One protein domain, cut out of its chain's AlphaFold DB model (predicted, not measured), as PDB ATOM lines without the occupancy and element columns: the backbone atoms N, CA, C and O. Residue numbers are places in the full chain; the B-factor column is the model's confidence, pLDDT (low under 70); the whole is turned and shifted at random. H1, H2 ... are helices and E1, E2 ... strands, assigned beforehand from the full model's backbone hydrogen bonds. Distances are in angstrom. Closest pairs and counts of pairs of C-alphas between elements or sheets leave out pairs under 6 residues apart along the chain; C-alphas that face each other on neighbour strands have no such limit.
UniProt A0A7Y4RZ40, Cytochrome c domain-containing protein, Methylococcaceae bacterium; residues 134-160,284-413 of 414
ATOM      1  N   THR A 134      70.134  15.342  29.496       98.56
ATOM      2  CA  THR A 134      69.300  16.553  29.460       98.56
ATOM      3  C   THR A 134      69.722  17.435  28.293       98.56
ATOM      4  O   THR A 134      68.883  17.877  27.505       98.56
ATOM      5  N   LEU A 135      71.030  17.635  28.144       98.62
ATOM      6  CA  LEU A 135      71.601  18.421  27.060       98.62
ATOM      7  C   LEU A 135      71.390  17.746  25.692       98.62
ATOM      8  O   LEU A 135      70.976  18.414  24.745       98.62
ATOM      9  N   ALA A 136      71.555  16.424  25.602       98.56
ATOM     10  CA  ALA A 136      71.259  15.649  24.397       98.56
ATOM     11  C   ALA A 136      69.779  15.743  23.988       98.56
ATOM     12  O   ALA A 136      69.472  15.874  22.805       98.56
ATOM     13  N   LYS A 137      68.841  15.744  24.947       98.31
ATOM     14  CA  LYS A 137      67.413  15.944  24.651       98.31
ATOM     15  C   LYS A 137      67.139  17.333  24.067       98.31
ATOM     16  O   LYS A 137      66.355  17.448  23.128       98.31
ATOM     17  N   LYS A 138      67.806  18.377  24.574       98.44
ATOM     18  CA  LYS A 138      67.754  19.715  23.962       98.44
ATOM     19  C   LYS A 138      68.329  19.688  22.539       98.44
ATOM     20  O   LYS A 138      67.723  20.232  21.623       98.44
ATOM     21  N   GLY A 139      69.456  19.009  22.331       98.31
ATOM     22  CA  GLY A 139      70.054  18.842  21.005       98.31
ATOM     23  C   GLY A 139      69.135  18.134  20.011       98.31
ATOM     24  O   GLY A 139      69.046  18.552  18.863       98.31
ATOM     25  N   GLN A 140      68.383  17.124  20.452       97.62
ATOM     26  CA  GLN A 140      67.387  16.443  19.623       97.62
ATOM     27  C   GLN A 140      66.278  17.388  19.131       97.62
ATOM     28  O   GLN A 140      65.830  17.275  17.986       97.62
ATOM     29  N   GLN A 141      65.837  18.320  19.981       97.19
ATOM     30  CA  GLN A 141      64.852  19.337  19.600       97.19
ATOM     31  C   GLN A 141      65.432  20.253  18.524       97.19
ATOM     32  O   GLN A 141      64.852  20.367  17.447       97.19
ATOM     33  N   ILE A 142      66.636  20.783  18.759       97.62
ATOM     34  CA  ILE A 142      67.334  21.656  17.805       97.62
ATOM     35  C   ILE A 142      67.570  20.935  16.471       97.62
ATOM     36  O   ILE A 142      67.391  21.532  15.414       97.62
ATOM     37  N   PHE A 143      67.921  19.647  16.490       97.50
ATOM     38  CA  PHE A 143      68.122  18.841  15.281       97.50
ATOM     39  C   PHE A 143      66.875  18.823  14.384       97.50
ATOM     40  O   PHE A 143      66.981  18.921  13.162       97.50
ATOM     41  N   SER A 144      65.694  18.724  14.999       95.56
ATOM     42  CA  SER A 144      64.411  18.779  14.291       95.56
ATOM     43  C   SER A 144      64.056  20.207  13.861       95.56
ATOM     44  O   SER A 144      63.645  20.418  12.724       95.56
ATOM     45  N   GLU A 145      64.252  21.200  14.734       95.25
ATOM     46  CA  GLU A 145      63.975  22.620  14.452       95.25
ATOM     47  C   GLU A 145      64.810  23.154  13.281       95.25
ATOM     48  O   GLU A 145      64.297  23.866  12.421       95.25
ATOM     49  N   TYR A 146      66.082  22.749  13.203       96.12
ATOM     50  CA  TYR A 146      66.998  23.087  12.111       96.12
ATOM     51  C   TYR A 146      66.888  22.138  10.916       96.12
ATOM     52  O   TYR A 146      67.739  22.158  10.024       96.12
ATOM     53  N   LYS A 147      65.825  21.322  10.877       95.25
ATOM     54  CA  LYS A 147      65.453  20.468   9.745       95.25
ATOM     55  C   LYS A 147      66.562  19.500   9.316       95.25
ATOM     56  O   LYS A 147      66.596  19.064   8.166       95.25
ATOM     57  N   CYS A 148      67.467  19.123  10.224       96.44
ATOM     58  CA  CYS A 148      68.583  18.232   9.907       96.44
ATOM     59  C   CYS A 148      68.085  16.859   9.428       96.44
ATOM     60  O   CYS A 148      68.695  16.235   8.559       96.44
ATOM     61  N   ASN A 149      66.938  16.419   9.949       94.38
ATOM     62  CA  ASN A 149      66.286  15.164   9.590       94.38
ATOM     63  C   ASN A 149      65.804  15.095   8.132       94.38
ATOM     64  O   ASN A 149      65.596  13.991   7.636       94.38
ATOM     65  N   LEU A 150      65.625  16.235   7.450       93.69
ATOM     66  CA  LEU A 150      65.225  16.246   6.039       93.69
ATOM     67  C   LEU A 150      66.318  15.663   5.137       93.69
ATOM     68  O   LEU A 150      66.004  15.012   4.147       93.69
ATOM     69  N   CYS A 151      67.589  15.863   5.498       95.00
ATOM     70  CA  CYS A 151      68.728  15.357   4.730       95.00
ATOM     71  C   CYS A 151      69.378  14.125   5.371       95.00
ATOM     72  O   CYS A 151      69.905  13.275   4.667       95.00
ATOM     73  N   HIS A 152      69.370  14.026   6.702       95.25
ATOM     74  CA  HIS A 152      70.090  12.988   7.450       95.25
ATOM     75  C   HIS A 152      69.200  11.850   7.970       95.25
ATOM     76  O   HIS A 152      69.646  11.041   8.786       95.25
ATOM     77  N   GLY A 153      67.939  11.805   7.538       90.50
ATOM     78  CA  GLY A 153      66.953  10.849   8.027       90.50
ATOM     79  C   GLY A 153      66.505  11.130   9.464       90.50
ATOM     80  O   GLY A 153      66.991  12.036  10.139       90.50
ATOM     81  N   ASN A 154      65.540  10.346   9.948       87.81
ATOM     82  CA  ASN A 154      65.039  10.444  11.318       87.81
ATOM     83  C   ASN A 154      65.731   9.400  12.216       87.81
ATOM     84  O   ASN A 154      65.390   8.216  12.115       87.81
ATOM     85  N   PRO A 155      66.629   9.801  13.138       83.69
ATOM     86  CA  PRO A 155      67.325   8.844  13.994       83.69
ATOM     87  C   PRO A 155      66.389   8.046  14.907       83.69
ATOM     88  O   PRO A 155      66.663   6.886  15.189       83.69
ATOM     89  N   ALA A 156      65.245   8.612  15.312       79.19
ATOM     90  CA  ALA A 156      64.272   7.906  16.145       79.19
ATOM     91  C   ALA A 156      63.564   6.758  15.403       79.19
ATOM     92  O   ALA A 156      63.064   5.832  16.038       79.19
ATOM     93  N   ALA A 157      63.522   6.808  14.068       82.06
ATOM     94  CA  ALA A 157      62.952   5.758  13.226       82.06
ATOM     95  C   ALA A 157      64.012   4.767  12.708       82.06
ATOM     96  O   ALA A 157      63.664   3.741  12.121       82.06
ATOM     97  N   PHE A 158      65.301   5.056  12.908       89.00
ATOM     98  CA  PHE A 158      66.392   4.240  12.393       89.00
ATOM     99  C   PHE A 158      66.861   3.212  13.429       89.00
ATOM    100  O   PHE A 158      67.529   3.540  14.407       89.00
ATOM    101  N   ASN A 159      66.550   1.936  13.195       90.88
ATOM    102  CA  ASN A 159      67.053   0.839  14.018       90.88
ATOM    103  C   ASN A 159      68.347   0.263  13.424       90.88
ATOM    104  O   ASN A 159      68.295  -0.553  12.500       90.88
ATOM    105  N   ARG A 160      69.501   0.642  13.992       91.06
ATOM    106  CA  ARG A 160      70.831   0.183  13.544       91.06
ATOM    107  C   ARG A 160      71.010  -1.343  13.582       91.06
ATOM    108  O   ARG A 160      71.793  -1.873  12.806       91.06
ATOM    109  N   ASN A 284      74.176   7.947  12.359       94.31
ATOM    110  CA  ASN A 284      74.470   6.927  13.348       94.31
ATOM    111  C   ASN A 284      75.974   6.607  13.381       94.31
ATOM    112  O   ASN A 284      76.593   6.353  12.341       94.31
ATOM    113  N   GLY A 285      76.571   6.649  14.573       95.69
ATOM    114  CA  GLY A 285      78.012   6.527  14.787       95.69
ATOM    115  C   GLY A 285      78.842   7.735  14.337       95.69
ATOM    116  O   GLY A 285      80.067   7.624  14.296       95.69
ATOM    117  N   ILE A 286      78.230   8.883  14.001       96.44
ATOM    118  CA  ILE A 286      78.939  10.074  13.478       96.44
ATOM    119  C   ILE A 286      80.024  10.600  14.431       96.44
ATOM    120  O   ILE A 286      81.001  11.223  14.014       96.44
ATOM    121  N   TRP A 287      79.898  10.331  15.730       97.38
ATOM    122  CA  TRP A 287      80.901  10.721  16.717       97.38
ATOM    123  C   TRP A 287      82.288  10.111  16.426       97.38
ATOM    124  O   TRP A 287      83.303  10.708  16.774       97.38
ATOM    125  N   ALA A 288      82.338   8.952  15.761       95.69
ATOM    126  CA  ALA A 288      83.553   8.173  15.525       95.69
ATOM    127  C   ALA A 288      84.238   8.471  14.178       95.69
ATOM    128  O   ALA A 288      85.119   7.722  13.760       95.69
ATOM    129  N   THR A 289      83.814   9.517  13.464       95.00
ATOM    130  CA  THR A 289      84.143   9.677  12.038       95.00
ATOM    131  C   THR A 289      84.819  10.995  11.693       95.00
ATOM    132  O   THR A 289      84.770  11.423  10.543       95.00
ATOM    133  N   ALA A 290      85.397  11.674  12.680       95.44
ATOM    134  CA  ALA A 290      86.175  12.872  12.414       95.44
ATOM    135  C   ALA A 290      87.390  12.545  11.514       95.44
ATOM    136  O   ALA A 290      87.998  11.481  11.672       95.44
ATOM    137  N   PRO A 291      87.788  13.455  10.608       96.25
ATOM    138  CA  PRO A 291      87.200  14.774  10.370       96.25
ATOM    139  C   PRO A 291      85.935  14.735   9.484       96.25
ATOM    140  O   PRO A 291      85.672  13.775   8.764       96.25
ATOM    141  N   TYR A 292      85.148  15.806   9.542       97.19
ATOM    142  CA  TYR A 292      83.820  15.936   8.941       97.19
ATOM    143  C   TYR A 292      83.838  16.614   7.563       97.19
ATOM    144  O   TYR A 292      84.826  17.235   7.171       97.19
ATOM    145  N   LEU A 293      82.696  16.520   6.867       96.94
ATOM    146  CA  LEU A 293      82.507  16.779   5.429       96.94
ATOM    147  C   LEU A 293      83.165  15.718   4.532       96.94
ATOM    148  O   LEU A 293      83.958  14.893   4.981       96.94
ATOM    149  N   HIS A 294      82.807  15.725   3.246       96.88
ATOM    150  CA  HIS A 294      83.245  14.703   2.290       96.88
ATOM    151  C   HIS A 294      84.765  14.679   2.069       96.88
ATOM    152  O   HIS A 294      85.303  13.640   1.701       96.88
ATOM    153  N   ASN A 295      85.448  15.804   2.291       96.81
ATOM    154  CA  ASN A 295      86.893  15.988   2.135       96.81
ATOM    155  C   ASN A 295      87.645  16.060   3.476       96.81
ATOM    156  O   ASN A 295      88.850  16.293   3.485       96.81
ATOM    157  N   GLY A 296      86.948  15.887   4.606       96.44
ATOM    158  CA  GLY A 296      87.579  15.886   5.925       96.44
ATOM    159  C   GLY A 296      88.133  17.245   6.352       96.44
ATOM    160  O   GLY A 296      89.106  17.291   7.094       96.44
ATOM    161  N   SER A 297      87.538  18.341   5.883       97.75
ATOM    162  CA  SER A 297      88.020  19.714   6.092       97.75
ATOM    163  C   SER A 297      87.573  20.365   7.407       97.75
ATOM    164  O   SER A 297      87.926  21.513   7.669       97.75
ATOM    165  N   VAL A 298      86.807  19.659   8.249       98.06
ATOM    166  CA  VAL A 298      86.355  20.161   9.558       98.06
ATOM    167  C   VAL A 298      86.752  19.185  10.674       98.06
ATOM    168  O   VAL A 298      86.298  18.041  10.664       98.06
ATOM    169  N   PRO A 299      87.557  19.587  11.673       97.69
ATOM    170  CA  PRO A 299      88.199  18.640  12.592       97.69
ATOM    171  C   PRO A 299      87.266  18.010  13.638       97.69
ATOM    172  O   PRO A 299      87.559  16.924  14.138       97.69
ATOM    173  N   ASN A 300      86.174  18.683  14.012       98.44
ATOM    174  CA  ASN A 300      85.277  18.258  15.090       98.44
ATOM    175  C   ASN A 300      83.814  18.701  14.844       98.44
ATOM    176  O   ASN A 300      83.569  19.629  14.068       98.44
ATOM    177  N   LEU A 301      82.833  18.053  15.490       98.56
ATOM    178  CA  LEU A 301      81.406  18.374  15.305       98.56
ATOM    179  C   LEU A 301      81.058  19.779  15.784       98.56
ATOM    180  O   LEU A 301      80.185  20.425  15.210       98.56
ATOM    181  N   TYR A 302      81.727  20.269  16.825       98.44
ATOM    182  CA  TYR A 302      81.494  21.625  17.306       98.44
ATOM    183  C   TYR A 302      81.760  22.660  16.198       98.44
ATOM    184  O   TYR A 302      80.908  23.503  15.918       98.44
ATOM    185  N   GLU A 303      82.893  22.561  15.502       98.44
ATOM    186  CA  GLU A 303      83.236  23.449  14.386       98.44
ATOM    187  C   GLU A 303      82.357  23.231  13.146       98.44
ATOM    188  O   GLU A 303      82.112  24.180  12.401       98.44
ATOM    189  N   LEU A 304      81.785  22.039  12.948       98.12
ATOM    190  CA  LEU A 304      80.837  21.790  11.851       98.12
ATOM    191  C   LEU A 304      79.640  22.752  11.891       98.12
ATOM    192  O   LEU A 304      79.139  23.167  10.846       98.12
ATOM    193  N   PHE A 305      79.226  23.174  13.083       98.12
ATOM    194  CA  PHE A 305      78.127  24.120  13.285       98.12
ATOM    195  C   PHE A 305      78.572  25.591  13.364       98.12
ATOM    196  O   PHE A 305      77.776  26.465  13.712       98.12
ATOM    197  N   MET A 306      79.842  25.880  13.086       97.81
ATOM    198  CA  MET A 306      80.388  27.234  12.979       97.81
ATOM    199  C   MET A 306      80.454  27.667  11.509       97.81
ATOM    200  O   MET A 306      80.509  26.805  10.627       97.81
ATOM    201  N   PRO A 307      80.457  28.979  11.213       97.12
ATOM    202  CA  PRO A 307      80.712  29.444   9.855       97.12
ATOM    203  C   PRO A 307      82.169  29.164   9.449       97.12
ATOM    204  O   PRO A 307      83.037  29.035  10.307       97.12
ATOM    205  N   SER A 308      82.461  29.116   8.153       97.12
ATOM    206  CA  SER A 308      83.812  29.272   7.601       97.12
ATOM    207  C   SER A 308      84.188  30.755   7.564       97.12
ATOM    208  O   SER A 308      83.314  31.608   7.364       97.12
ATOM    209  N   CYS A 309      85.467  31.088   7.715       96.44
ATOM    210  CA  CYS A 309      85.939  32.456   7.533       96.44
ATOM    211  C   CYS A 309      87.404  32.512   7.092       96.44
ATOM    212  O   CYS A 309      88.116  31.516   7.142       96.44
ATOM    213  N   SER A 310      87.845  33.673   6.618       96.00
ATOM    214  CA  SER A 310      89.242  33.912   6.246       96.00
ATOM    215  C   SER A 310      90.148  34.082   7.471       96.00
ATOM    216  O   SER A 310      89.690  34.465   8.549       96.00
ATOM    217  N   ASP A 311      91.457  33.884   7.295       96.12
ATOM    218  CA  ASP A 311      92.446  34.122   8.360       96.12
ATOM    219  C   ASP A 311      92.416  35.567   8.877       96.12
ATOM    220  O   ASP A 311      92.585  35.809  10.070       96.12
ATOM    221  N   ALA A 312      92.115  36.530   8.000       96.75
ATOM    222  CA  ALA A 312      91.946  37.932   8.376       96.75
ATOM    223  C   ALA A 312      90.726  38.154   9.290       96.75
ATOM    224  O   ALA A 312      90.794  38.950  10.226       96.75
ATOM    225  N   GLU A 313      89.619  37.446   9.051       96.88
ATOM    226  CA  GLU A 313      88.441  37.497   9.922       96.88
ATOM    227  C   GLU A 313      88.694  36.806  11.268       96.88
ATOM    228  O   GLU A 313      88.252  37.304  12.301       96.88
ATOM    229  N   MET A 314      89.437  35.696  11.294       95.75
ATOM    230  CA  MET A 314      89.853  35.084  12.563       95.75
ATOM    231  C   MET A 314      90.754  36.028  13.362       95.75
ATOM    232  O   MET A 314      90.552  36.206  14.563       95.75
ATOM    233  N   ALA A 315      91.704  36.693  12.695       95.88
ATOM    234  CA  ALA A 315      92.593  37.668  13.321       95.88
ATOM    235  C   ALA A 315      91.845  38.895  13.878       95.88
ATOM    236  O   ALA A 315      92.310  39.504  14.839       95.88
ATOM    237  N   SER A 316      90.675  39.241  13.325       96.69
ATOM    238  CA  SER A 316      89.799  40.293  13.862       96.69
ATOM    239  C   SER A 316      88.869  39.818  14.988       96.69
ATOM    240  O   SER A 316      88.088  40.610  15.516       96.69
ATOM    241  N   GLY A 317      88.967  38.546  15.392       95.31
ATOM    242  CA  GLY A 317      88.223  37.959  16.506       95.31
ATOM    243  C   GLY A 317      86.944  37.220  16.108       95.31
ATOM    244  O   GLY A 317      86.189  36.803  16.991       95.31
ATOM    245  N   LYS A 318      86.671  37.025  14.808       95.12
ATOM    246  CA  LYS A 318      85.526  36.219  14.361       95.12
ATOM    247  C   LYS A 318      85.749  34.755  14.738       95.12
ATOM    248  O   LYS A 318      86.729  34.138  14.334       95.12
ATOM    249  N   GLN A 319      84.807  34.172  15.473       94.50
ATOM    250  CA  GLN A 319      84.821  32.739  15.763       94.50
ATOM    251  C   GLN A 319      84.266  31.954  14.570       94.50
ATOM    252  O   GLN A 319      83.103  32.122  14.195       94.50
ATOM    253  N   CYS A 320      85.085  31.088  13.980       96.44
ATOM    254  CA  CYS A 320      84.718  30.283  12.816       96.44
ATOM    255  C   CYS A 320      85.464  28.931  12.829       96.44
ATOM    256  O   CYS A 320      86.185  28.634  13.783       96.44
ATOM    257  N   ARG A 321      85.229  28.088  11.818       97.75
ATOM    258  CA  ARG A 321      85.951  26.823  11.590       97.75
ATOM    259  C   ARG A 321      87.457  27.071  11.476       97.75
ATOM    260  O   ARG A 321      87.872  28.082  10.917       97.75
ATOM    261  N   SER A 322      88.262  26.118  11.933       97.38
ATOM    262  CA  SER A 322      89.710  26.145  11.722       97.38
ATOM    263  C   SER A 322      90.040  26.065  10.226       97.38
ATOM    264  O   SER A 322      89.521  25.194   9.526       97.38
ATOM    265  N   ASN A 323      90.934  26.937   9.750       97.69
ATOM    266  CA  ASN A 323      91.486  26.850   8.388       97.69
ATOM    267  C   ASN A 323      92.725  25.945   8.305       97.69
ATOM    268  O   ASN A 323      93.063  25.443   7.236       97.69
ATOM    269  N   HIS A 324      93.378  25.718   9.448       96.38
ATOM    270  CA  HIS A 324      94.554  24.868   9.577       96.38
ATOM    271  C   HIS A 324      94.412  23.975  10.808       96.38
ATOM    272  O   HIS A 324      94.090  24.457  11.898       96.38
ATOM    273  N   PHE A 325      94.644  22.674  10.654       96.88
ATOM    274  CA  PHE A 325      94.685  21.732  11.774       96.88
ATOM    275  C   PHE A 325      95.527  20.507  11.431       96.88
ATOM    276  O   PHE A 325      95.730  20.182  10.264       96.88
ATOM    277  N   THR A 326      96.019  19.797  12.441       96.31
ATOM    278  CA  THR A 326      96.820  18.593  12.201       96.31
ATOM    279  C   THR A 326      95.996  17.316  12.218       96.31
ATOM    280  O   THR A 326      95.165  17.123  13.107       96.31
ATOM    281  N   VAL A 327      96.324  16.389  11.322       93.25
ATOM    282  CA  VAL A 327      95.790  15.020  11.286       93.25
ATOM    283  C   VAL A 327      96.901  13.989  11.518       93.25
ATOM    284  O   VAL A 327      98.090  14.269  11.348       93.25
ATOM    285  N   GLY A 328      96.512  12.781  11.933       90.31
ATOM    286  CA  GLY A 328      97.426  11.680  12.276       90.31
ATOM    287  C   GLY A 328      97.652  11.485  13.781       90.31
ATOM    288  O   GLY A 328      98.229  10.477  14.188       90.31
ATOM    289  N   SER A 329      97.160  12.406  14.617       90.19
ATOM    290  CA  SER A 329      97.079  12.205  16.069       90.19
ATOM    291  C   SER A 329      96.054  11.112  16.396       90.19
ATOM    292  O   SER A 329      95.033  10.993  15.724       90.19
ATOM    293  N   ARG A 330      96.316  10.325  17.445       89.12
ATOM    294  CA  ARG A 330      95.376   9.318  17.982       89.12
ATOM    295  C   ARG A 330      94.519   9.854  19.133       89.12
ATOM    296  O   ARG A 330      93.804   9.086  19.767       89.12
ATOM    297  N   GLU A 331      94.633  11.143  19.442       93.69
ATOM    298  CA  GLU A 331      93.851  11.780  20.500       93.69
ATOM    299  C   GLU A 331      92.480  12.223  19.998       93.69
ATOM    300  O   GLU A 331      92.342  12.751  18.894       93.69
ATOM    301  N   PHE A 332      91.484  12.032  20.857       96.38
ATOM    302  CA  PHE A 332      90.088  12.337  20.595       96.38
ATOM    303  C   PHE A 332      89.581  13.349  21.622       96.38
ATOM    304  O   PHE A 332      89.776  13.156  22.822       96.38
ATOM    305  N   ASP A 333      88.927  14.412  21.158       97.81
ATOM    306  CA  ASP A 333      88.273  15.405  22.010       97.81
ATOM    307  C   ASP A 333      86.816  14.976  22.263       97.81
ATOM    308  O   ASP A 333      85.996  15.072  21.346       97.81
ATOM    309  N   PRO A 334      86.441  14.523  23.476       97.88
ATOM    310  CA  PRO A 334      85.068  14.113  23.761       97.88
ATOM    311  C   PRO A 334      84.092  15.284  23.955       97.88
ATOM    312  O   PRO A 334      82.882  15.062  24.025       97.88
ATOM    313  N   VAL A 335      84.584  16.519  24.080       97.81
ATOM    314  CA  VAL A 335      83.761  17.722  24.260       97.81
ATOM    315  C   VAL A 335      83.366  18.288  22.904       97.81
ATOM    316  O   VAL A 335      82.182  18.495  22.655       97.81
ATOM    317  N   LYS A 336      84.337  18.508  22.010       98.25
ATOM    318  CA  LYS A 336      84.061  18.975  20.641       98.25
ATOM    319  C   LYS A 336      83.674  17.848  19.682       98.25
ATOM    320  O   LYS A 336      83.111  18.137  18.627       98.25
ATOM    321  N   VAL A 337      83.952  16.599  20.069       98.62
ATOM    322  CA  VAL A 337      83.724  15.359  19.312       98.62
ATOM    323  C   VAL A 337      84.500  15.377  17.998       98.62
ATOM    324  O   VAL A 337      83.991  15.784  16.954       98.62
ATOM    325  N   GLY A 338      85.770  14.979  18.070       97.56
ATOM    326  CA  GLY A 338      86.628  14.835  16.898       97.56
ATOM    327  C   GLY A 338      88.118  14.905  17.207       97.56
ATOM    328  O   GLY A 338      88.566  14.474  18.269       97.56
ATOM    329  N   LEU A 339      88.887  15.422  16.251       96.19
ATOM    330  CA  LEU A 339      90.344  15.463  16.326       96.19
ATOM    331  C   LEU A 339      90.843  16.564  17.267       96.19
ATOM    332  O   LEU A 339      90.360  17.698  17.239       96.19
ATOM    333  N   VAL A 340      91.892  16.242  18.026       95.12
ATOM    334  CA  VAL A 340      92.722  17.235  18.719       95.12
ATOM    335  C   VAL A 340      93.828  17.696  17.772       95.12
ATOM    336  O   VAL A 340      94.713  16.914  17.414       95.12
ATOM    337  N   SER A 341      93.793  18.972  17.379       93.38
ATOM    338  CA  SER A 341      94.887  19.593  16.625       93.38
ATOM    339  C   SER A 341      96.073  19.852  17.555       93.38
ATOM    340  O   SER A 341      95.914  20.464  18.612       93.38
ATOM    341  N   LYS A 342      97.260  19.377  17.175       92.62
ATOM    342  CA  LYS A 342      98.502  19.527  17.935       92.62
ATOM    343  C   LYS A 342      99.478  20.402  17.169       92.62
ATOM    344  O   LYS A 342      99.568  20.330  15.951       92.62
ATOM    345  N   ASP A 343     100.266  21.180  17.894       90.62
ATOM    346  CA  ASP A 343     101.289  22.019  17.280       90.62
ATOM    347  C   ASP A 343     102.390  21.164  16.620       90.62
ATOM    348  O   ASP A 343     102.999  20.293  17.257       90.62
ATOM    349  N   ARG A 344     102.671  21.421  15.338       92.75
ATOM    350  CA  ARG A 344     103.689  20.694  14.562       92.75
ATOM    351  C   ARG A 344     105.111  20.927  15.059       92.75
ATOM    352  O   ARG A 344     105.951  20.059  14.848       92.75
ATOM    353  N   SER A 345     105.390  22.033  15.746       92.75
ATOM    354  CA  SER A 345     106.689  22.267  16.392       92.75
ATOM    355  C   SER A 345     107.001  21.196  17.439       92.75
ATOM    356  O   SER A 345     108.146  20.769  17.567       92.75
ATOM    357  N   SER A 346     105.973  20.713  18.144       94.38
ATOM    358  CA  SER A 346     106.084  19.637  19.132       94.38
ATOM    359  C   SER A 346     105.854  18.249  18.521       94.38
ATOM    360  O   SER A 346     106.333  17.252  19.057       94.38
ATOM    361  N   TYR A 347     105.138  18.173  17.394       93.06
ATOM    362  CA  TYR A 347     104.766  16.925  16.721       93.06
ATOM    363  C   TYR A 347     105.024  16.993  15.203       93.06
ATOM    364  O   TYR A 347     104.079  16.989  14.408       93.06
ATOM    365  N   PRO A 348     106.296  17.010  14.757       92.06
ATOM    366  CA  PRO A 348     106.648  17.280  13.358       92.06
ATOM    367  C   PRO A 348     106.184  16.198  12.370       92.06
ATOM    368  O   PRO A 348     106.106  16.458  11.172       92.06
ATOM    369  N   GLY A 349     105.865  14.993  12.858       93.38
ATOM    370  CA  GLY A 349     105.344  13.888  12.047       93.38
ATOM    371  C   GLY A 349     103.852  13.983  11.712       93.38
ATOM    372  O   GLY A 349     103.358  13.148  10.959       93.38
ATOM    373  N   LEU A 350     103.126  14.958  12.269       94.94
ATOM    374  CA  LEU A 350     101.721  15.176  11.930       94.94
ATOM    375  C   LEU A 350     101.588  15.946  10.614       94.94
ATOM    376  O   LEU A 350     102.363  16.865  10.325       94.94
ATOM    377  N   PHE A 351     100.575  15.574   9.832       94.62
ATOM    378  CA  PHE A 351     100.237  16.255   8.588       94.62
ATOM    379  C   PHE A 351      99.382  17.485   8.886       94.62
ATOM    380  O   PHE A 351      98.442  17.401   9.676       94.62
ATOM    381  N   GLU A 352      99.693  18.610   8.249       95.88
ATOM    382  CA  GLU A 352      98.894  19.832   8.328       95.88
ATOM    383  C   GLU A 352      97.841  19.838   7.231       95.88
ATOM    384  O   GLU A 352      98.171  19.820   6.047       95.88
ATOM    385  N   PHE A 353      96.577  19.858   7.628       96.12
ATOM    386  CA  PHE A 353      95.475  20.095   6.718       96.12
ATOM    387  C   PHE A 353      95.283  21.603   6.556       96.12
ATOM    388  O   PHE A 353      95.050  22.295   7.544       96.12
ATOM    389  N   ASP A 354      95.364  22.084   5.317       96.62
ATOM    390  CA  ASP A 354      95.157  23.482   4.927       96.62
ATOM    391  C   ASP A 354      93.921  23.570   4.022       96.62
ATOM    392  O   ASP A 354      93.879  22.965   2.941       96.62
ATOM    393  N   THR A 355      92.901  24.300   4.481       97.12
ATOM    394  CA  THR A 355      91.608  24.436   3.793       97.12
ATOM    395  C   THR A 355      91.633  25.432   2.632       97.12
ATOM    396  O   THR A 355      90.639  25.554   1.914       97.12
ATOM    397  N   SER A 356      92.732  26.168   2.445       95.25
ATOM    398  CA  SER A 356      92.925  27.088   1.318       95.25
ATOM    399  C   SER A 356      93.309  26.365   0.021       95.25
ATOM    400  O   SER A 356      93.122  26.906  -1.074       95.25
ATOM    401  N   LEU A 357      93.806  25.128   0.129       95.31
ATOM    402  CA  LEU A 357      94.225  24.324  -1.014       95.31
ATOM    403  C   LEU A 357      93.026  23.838  -1.855       95.31
ATOM    404  O   LEU A 357      91.937  23.597  -1.322       95.31
ATOM    405  N   PRO A 358      93.201  23.642  -3.178       93.56
ATOM    406  CA  PRO A 358      92.157  23.075  -4.031       93.56
ATOM    407  C   PRO A 358      91.671  21.710  -3.524       93.56
ATOM    408  O   PRO A 358      92.489  20.844  -3.220       93.56
ATOM    409  N   GLY A 359      90.352  21.512  -3.451       95.12
ATOM    410  CA  GLY A 359      89.741  20.280  -2.943       95.12
ATOM    411  C   GLY A 359      89.569  20.229  -1.417       95.12
ATOM    412  O   GLY A 359      88.842  19.373  -0.913       95.12
ATOM    413  N   ASN A 360      90.180  21.158  -0.672       97.12
ATOM    414  CA  ASN A 360      90.200  21.155   0.795       97.12
ATOM    415  C   ASN A 360      89.243  22.167   1.440       97.12
ATOM    416  O   ASN A 360      89.300  22.354   2.658       97.12
ATOM    417  N   LYS A 361      88.367  22.835   0.678       97.75
ATOM    418  CA  LYS A 361      87.536  23.906   1.249       97.75
ATOM    419  C   LYS A 361      86.673  23.386   2.400       97.75
ATOM    420  O   LYS A 361      85.999  22.365   2.259       97.75
ATOM    421  N   ASN A 362      86.638  24.154   3.489       97.81
ATOM    422  CA  ASN A 362      85.783  23.941   4.662       97.81
ATOM    423  C   ASN A 362      84.471  24.747   4.598       97.81
ATOM    424  O   ASN A 362      83.833  24.972   5.628       97.81
ATOM    425  N   THR A 363      84.076  25.228   3.415       97.50
ATOM    426  CA  THR A 363      82.843  26.001   3.201       97.50
ATOM    427  C   THR A 363      81.623  25.090   3.071       97.50
ATOM    428  O   THR A 363      81.744  23.873   2.951       97.50
ATOM    429  N   GLY A 364      80.431  25.687   3.069       97.19
ATOM    430  CA  GLY A 364      79.177  24.965   2.837       97.19
ATOM    431  C   GLY A 364      78.705  24.124   4.018       97.19
ATOM    432  O   GLY A 364      79.404  23.980   5.027       97.19
ATOM    433  N   HIS A 365      77.476  23.616   3.911       97.44
ATOM    434  CA  HIS A 365      76.792  22.942   5.019       97.44
ATOM    435  C   HIS A 365      76.827  23.797   6.311       97.44
ATOM    436  O   HIS A 365      77.203  23.354   7.396       97.44
ATOM    437  N   GLN A 366      76.512  25.085   6.178       96.75
ATOM    438  CA  GLN A 366      76.555  26.097   7.237       96.75
ATOM    439  C   GLN A 366      75.134  26.516   7.652       96.75
ATOM    440  O   GLN A 366      74.868  27.691   7.907       96.75
ATOM    441  N   TYR A 367      74.205  25.556   7.695       95.81
ATOM    442  CA  TYR A 367      72.800  25.782   8.054       95.81
ATOM    443  C   TYR A 367      72.660  26.324   9.482       95.81
ATOM    444  O   TYR A 367      72.059  27.369   9.701       95.81
ATOM    445  N   ALA A 368      73.315  25.668  10.445       95.12
ATOM    446  CA  ALA A 368      73.321  26.074  11.851       95.12
ATOM    447  C   ALA A 368      74.040  27.414  12.103       95.12
ATOM    448  O   ALA A 368      73.818  28.052  13.125       95.12
ATOM    449  N   ALA A 369      74.894  27.851  11.176       96.25
ATOM    450  CA  ALA A 369      75.551  29.155  11.233       96.25
ATOM    451  C   ALA A 369      74.746  30.260  10.521       96.25
ATOM    452  O   ALA A 369      75.214  31.393  10.454       96.25
ATOM    453  N   GLY A 370      73.570  29.935   9.975       95.81
ATOM    454  CA  GLY A 370      72.717  30.871   9.248       95.81
ATOM    455  C   GLY A 370      73.327  31.386   7.946       95.81
ATOM    456  O   GLY A 370      73.132  32.546   7.594       95.81
ATOM    457  N   VAL A 371      74.094  30.547   7.242       96.06
ATOM    458  CA  VAL A 371      74.730  30.912   5.961       96.06
ATOM    459  C   VAL A 371      74.162  30.101   4.801       96.06
ATOM    460  O   VAL A 371      73.860  30.666   3.754       96.06
ATOM    461  N   THR A 372      74.019  28.782   4.960       96.50
ATOM    462  CA  THR A 372      73.503  27.929   3.880       96.50
ATOM    463  C   THR A 372      71.971  27.961   3.871       96.50
ATOM    464  O   THR A 372      71.368  27.648   4.902       96.50
ATOM    465  N   PRO A 373      71.336  28.322   2.744       95.00
ATOM    466  CA  PRO A 373      69.884  28.346   2.631       95.00
ATOM    467  C   PRO A 373      69.301  26.928   2.553       95.00
ATOM    468  O   PRO A 373      69.908  26.020   1.986       95.00
ATOM    469  N   ILE A 374      68.097  26.745   3.092       95.00
ATOM    470  CA  ILE A 374      67.304  25.514   2.995       95.00
ATOM    471  C   ILE A 374      66.190  25.735   1.972       95.00
ATOM    472  O   ILE A 374      65.572  26.799   1.942       95.00
ATOM    473  N   ILE A 375      65.920  24.729   1.143       96.56
ATOM    474  CA  ILE A 375      64.800  24.751   0.198       96.56
ATOM    475  C   ILE A 375      63.483  24.660   0.971       96.56
ATOM    476  O   ILE A 375      63.311  23.790   1.828       96.56
ATOM    477  N   LYS A 376      62.545  25.558   0.668       96.38
ATOM    478  CA  LYS A 376      61.199  25.505   1.237       96.38
ATOM    479  C   LYS A 376      60.429  24.343   0.631       96.38
ATOM    480  O   LYS A 376      60.423  24.175  -0.587       96.38
ATOM    481  N   LEU A 377      59.755  23.583   1.486       96.44
ATOM    482  CA  LEU A 377      58.889  22.480   1.089       96.44
ATOM    483  C   LEU A 377      57.422  22.849   1.337       96.44
ATOM    484  O   LEU A 377      57.128  23.571   2.291       96.44
ATOM    485  N   ASP A 378      56.526  22.361   0.483       95.38
ATOM    486  CA  ASP A 378      55.080  22.416   0.697       95.38
ATOM    487  C   ASP A 378      54.612  21.355   1.715       95.38
ATOM    488  O   ASP A 378      55.401  20.544   2.210       95.38
ATOM    489  N   ASP A 379      53.310  21.327   2.012       94.19
ATOM    490  CA  ASP A 379      52.713  20.373   2.962       94.19
ATOM    491  C   ASP A 379      52.860  18.898   2.536       94.19
ATOM    492  O   ASP A 379      52.690  17.994   3.353       94.19
ATOM    493  N   ASN A 380      53.195  18.635   1.267       92.94
ATOM    494  CA  ASN A 380      53.454  17.297   0.732       92.94
ATOM    495  C   ASN A 380      54.955  16.960   0.680       92.94
ATOM    496  O   ASN A 380      55.323  15.913   0.144       92.94
ATOM    497  N   GLY A 381      55.822  17.836   1.197       90.94
ATOM    498  CA  GLY A 381      57.271  17.658   1.184       90.94
ATOM    499  C   GLY A 381      57.928  17.926  -0.174       90.94
ATOM    500  O   GLY A 381      59.057  17.491  -0.382       90.94
ATOM    501  N   LYS A 382      57.252  18.616  -1.103       95.19
ATOM    502  CA  LYS A 382      57.815  18.976  -2.414       95.19
ATOM    503  C   LYS A 382      58.438  20.367  -2.387       95.19
ATOM    504  O   LYS A 382      57.887  21.254  -1.736       95.19
ATOM    505  N   PRO A 383      59.545  20.602  -3.108       96.50
ATOM    506  CA  PRO A 383      60.176  21.911  -3.119       96.50
ATOM    507  C   PRO A 383      59.307  22.963  -3.816       96.50
ATOM    508  O   PRO A 383      58.745  22.737  -4.890       96.50
ATOM    509  N   VAL A 384      59.221  24.139  -3.201       97.25
ATOM    510  CA  VAL A 384      58.476  25.292  -3.717       97.25
ATOM    511  C   VAL A 384      59.354  26.070  -4.692       97.25
ATOM    512  O   VAL A 384      60.555  26.236  -4.468       97.25
ATOM    513  N   ARG A 385      58.763  26.569  -5.782       96.06
ATOM    514  CA  ARG A 385      59.452  27.380  -6.793       96.06
ATOM    515  C   ARG A 385      58.777  28.735  -6.959       96.06
ATOM    516  O   ARG A 385      57.552  28.824  -6.944       96.06
ATOM    517  N   ASN A 386      59.585  29.767  -7.170       94.69
ATOM    518  CA  ASN A 386      59.103  31.110  -7.472       94.69
ATOM    519  C   ASN A 386      58.621  31.216  -8.938       94.69
ATOM    520  O   ASN A 386      58.706  30.269  -9.724       94.69
ATOM    521  N   SER A 387      58.164  32.403  -9.345       93.81
ATOM    522  CA  SER A 387      57.669  32.661 -10.708       93.81
ATOM    523  C   SER A 387      58.711  32.483 -11.822       93.81
ATOM    524  O   SER A 387      58.328  32.385 -12.986       93.81
ATOM    525  N   THR A 388      60.009  32.424 -11.497       93.25
ATOM    526  CA  THR A 388      61.096  32.166 -12.459       93.25
ATOM    527  C   THR A 388      61.518  30.694 -12.498       93.25
ATOM    528  O   THR A 388      62.433  30.340 -13.238       93.25
ATOM    529  N   GLY A 389      60.851  29.825 -11.730       92.44
ATOM    530  CA  GLY A 389      61.131  28.389 -11.660       92.44
ATOM    531  C   GLY A 389      62.305  28.014 -10.750       92.44
ATOM    532  O   GLY A 389      62.664  26.836 -10.674       92.44
ATOM    533  N   GLN A 390      62.901  28.976 -10.042       93.06
ATOM    534  CA  GLN A 390      63.966  28.724  -9.068       93.06
ATOM    535  C   GLN A 390      63.380  28.282  -7.729       93.06
ATOM    536  O   GLN A 390      62.286  28.711  -7.364       93.06
ATOM    537  N   PHE A 391      64.117  27.455  -6.984       96.00
ATOM    538  CA  PHE A 391      63.714  27.056  -5.639       96.00
ATOM    539  C   PHE A 391      63.548  28.274  -4.735       96.00
ATOM    540  O   PHE A 391      64.436  29.125  -4.635       96.00
ATOM    541  N   GLU A 392      62.417  28.335  -4.044       96.88
ATOM    542  CA  GLU A 392      62.287  29.222  -2.905       96.88
ATOM    543  C   GLU A 392      63.108  28.668  -1.750       96.88
ATOM    544  O   GLU A 392      63.034  27.485  -1.411       96.88
ATOM    545  N   THR A 393      63.888  29.540  -1.128       95.94
ATOM    546  CA  THR A 393      64.756  29.166  -0.022       95.94
ATOM    547  C   THR A 393      64.536  30.063   1.186       95.94
ATOM    548  O   THR A 393      63.956  31.148   1.094       95.94
ATOM    549  N   GLU A 394      64.974  29.588   2.344       95.31
ATOM    550  CA  GLU A 394      65.047  30.361   3.575       95.31
ATOM    551  C   GLU A 394      66.354  30.081   4.311       95.31
ATOM    552  O   GLU A 394      66.883  28.970   4.278       95.31
ATOM    553  N   THR A 395      66.865  31.090   5.006       95.81
ATOM    554  CA  THR A 395      68.029  30.945   5.878       95.81
ATOM    555  C   THR A 395      67.555  30.960   7.321       95.81
ATOM    556  O   THR A 395      66.855  31.883   7.740       95.81
ATOM    557  N   LEU A 396      67.931  29.934   8.080       95.94
ATOM    558  CA  LEU A 396      67.647  29.865   9.511       95.94
ATOM    559  C   LEU A 396      68.586  30.802  10.291       95.94
ATOM    560  O   LEU A 396      69.703  31.057   9.836       95.94
ATOM    561  N   PRO A 397      68.174  31.332  11.455       97.19
ATOM    562  CA  PRO A 397      69.072  32.119  12.296       97.19
ATOM    563  C   PRO A 397      70.277  31.279  12.761       97.19
ATOM    564  O   PRO A 397      70.172  30.059  12.854       97.19
ATOM    565  N   PRO A 398      71.429  31.895  13.072       97.38
ATOM    566  CA  PRO A 398      72.555  31.168  13.648       97.38
ATOM    567  C   PRO A 398      72.216  30.638  15.050       97.38
ATOM    568  O   PRO A 398      71.679  31.371  15.883       97.38
ATOM    569  N   ILE A 399      72.590  29.389  15.337       97.69
ATOM    570  CA  ILE A 399      72.439  28.801  16.674       97.69
ATOM    571  C   ILE A 399      73.365  29.471  17.690       97.69
ATOM    572  O   ILE A 399      74.477  29.906  17.370       97.69
ATOM    573  N   THR A 400      72.945  29.479  18.956       97.88
ATOM    574  CA  THR A 400      73.805  29.925  20.055       97.88
ATOM    575  C   THR A 400      74.902  28.899  20.362       97.88
ATOM    576  O   THR A 400      74.826  27.729  19.978       97.88
ATOM    577  N   GLU A 401      75.925  29.299  21.120       97.44
ATOM    578  CA  GLU A 401      76.942  28.362  21.618       97.44
ATOM    579  C   GLU A 401      76.330  27.232  22.468       97.44
ATOM    580  O   GLU A 401      76.751  26.076  22.375       97.44
ATOM    581  N   ALA A 402      75.321  27.547  23.285       98.38
ATOM    582  CA  ALA A 402      74.644  26.559  24.117       98.38
ATOM    583  C   ALA A 402      73.881  25.532  23.266       98.38
ATOM    584  O   ALA A 402      73.900  24.341  23.570       98.38
ATOM    585  N   ASP A 403      73.239  25.984  22.189       98.44
ATOM    586  CA  ASP A 403      72.535  25.110  21.245       98.44
ATOM    587  C   ASP A 403      73.514  24.240  20.457       98.44
ATOM    588  O   ASP A 403      73.271  23.053  20.251       98.44
ATOM    589  N   ARG A 404      74.677  24.791  20.100       98.38
ATOM    590  CA  ARG A 404      75.762  24.043  19.460       98.38
ATOM    591  C   ARG A 404      76.262  22.905  20.342       98.38
ATOM    592  O   ARG A 404      76.368  21.775  19.877       98.38
ATOM    593  N   LYS A 405      76.538  23.188  21.618       98.56
ATOM    594  CA  LYS A 405      76.922  22.166  22.605       98.56
ATOM    595  C   LYS A 405      75.829  21.108  22.759       98.56
ATOM    596  O   LYS A 405      76.143  19.924  22.806       98.56
ATOM    597  N   ALA A 406      74.561  21.522  22.760       98.75
ATOM    598  CA  ALA A 406      73.427  20.606  22.817       98.75
ATOM    599  C   ALA A 406      73.358  19.669  21.604       98.75
ATOM    600  O   ALA A 406      73.216  18.460  21.778       98.75
ATOM    601  N   LEU A 407      73.515  20.198  20.386       98.38
ATOM    602  CA  LEU A 407      73.574  19.393  19.163       98.38
ATOM    603  C   LEU A 407      74.737  18.399  19.183       98.38
ATOM    604  O   LEU A 407      74.530  17.230  18.874       98.38
ATOM    605  N   VAL A 408      75.938  18.835  19.577       98.69
ATOM    606  CA  VAL A 408      77.098  17.938  19.715       98.69
ATOM    607  C   VAL A 408      76.793  16.808  20.701       98.69
ATOM    608  O   VAL A 408      77.059  15.650  20.391       98.69
ATOM    609  N   GLU A 409      76.182  17.117  21.847       98.75
ATOM    610  CA  GLU A 409      75.805  16.116  22.849       98.75
ATOM    611  C   GLU A 409      74.760  15.123  22.320       98.75
ATOM    612  O   GLU A 409      74.869  13.921  22.557       98.75
ATOM    613  N   TYR A 410      73.779  15.599  21.547       98.50
ATOM    614  CA  TYR A 410      72.804  14.731  20.887       98.50
ATOM    615  C   TYR A 410      73.463  13.792  19.876       98.50
ATOM    616  O   TYR A 410      73.150  12.604  19.860       98.50
ATOM    617  N   LEU A 411      74.416  14.277  19.078       98.00
ATOM    618  CA  LEU A 411      75.107  13.449  18.085       98.00
ATOM    619  C   LEU A 411      75.973  12.336  18.702       98.00
ATOM    620  O   LEU A 411      76.262  11.360  18.018       98.00
ATOM    621  N   LYS A 412      76.329  12.417  19.993       98.38
ATOM    622  CA  LYS A 412      76.934  11.288  20.730       98.38
ATOM    623  C   LYS A 412      75.956  10.132  20.943       98.38
ATOM    624  O   LYS A 412      76.377   9.002  21.159       98.38
ATOM    625  N   THR A 413      74.652  10.402  20.926       96.81
ATOM    626  CA  THR A 413      73.617   9.378  21.142       96.81
ATOM    627  C   THR A 413      73.298   8.556  19.895       96.81
ATOM    628  O   THR A 413      72.572   7.568  20.017       96.81
TER     629      THR A 413
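This is residues 134 to 160 and 284 to 413 of the 414 residues of the protein "Cytochrome c domain-containing protein" of Methylococcaceae bacterium (UniProt A0A7Y4RZ40). This model has little regular structure: mostly loops round a small core where H1 and H5 cross and short H3 packs on H5. The E1 and E2 hairpin lies toward one end of the long axis, and the loop of residues 374 to 394 makes the other. The printed part has 157 residues, 44 in named elements, mostly helix, ordered H1 H2 H3 H4 E1 E2 H5. It is compact, with radius of gyration of the C-alphas 17.2 A and spans 56 by 38 by 26 A.

Start at H1, residues 134 to 145; it touches H5, residues 401 to 411, about perpendicular at 86 degrees, closest at C-alphas of Ala 136 and Tyr 410, 3.9 A. H2, residues 149 to 152, is close but not clearly touching H1. H3, residues 301 to 304, touches H5, closest at C-alphas of Leu 301 and Val 408, 6.2 A. H4, residues 311 to 315, touches no helix. E1, residues 324 to 327, and E2, residues 351 to 354, form an antiparallel hairpin, with N 327 and O 351 2.9 A apart, within hydrogen-bond range. Every O i to N i+4 pair is within range in H1, H4 and H5; H2 and H3 are too short for one.

Find C-alpha 134 at (69.300, 16.553, 29.460); H1 runs 17.0 A from there. H5 runs 15.4 A to C-alpha 411 at (75.107, 13.449, 18.085).

Residues 161 to 283 are not printed; C-alphas 160 and 284 are 7.7 A apart across this cut. The links E1 to E2 and E2 to H5 are long. No printed residue is under 70 in pLDDT.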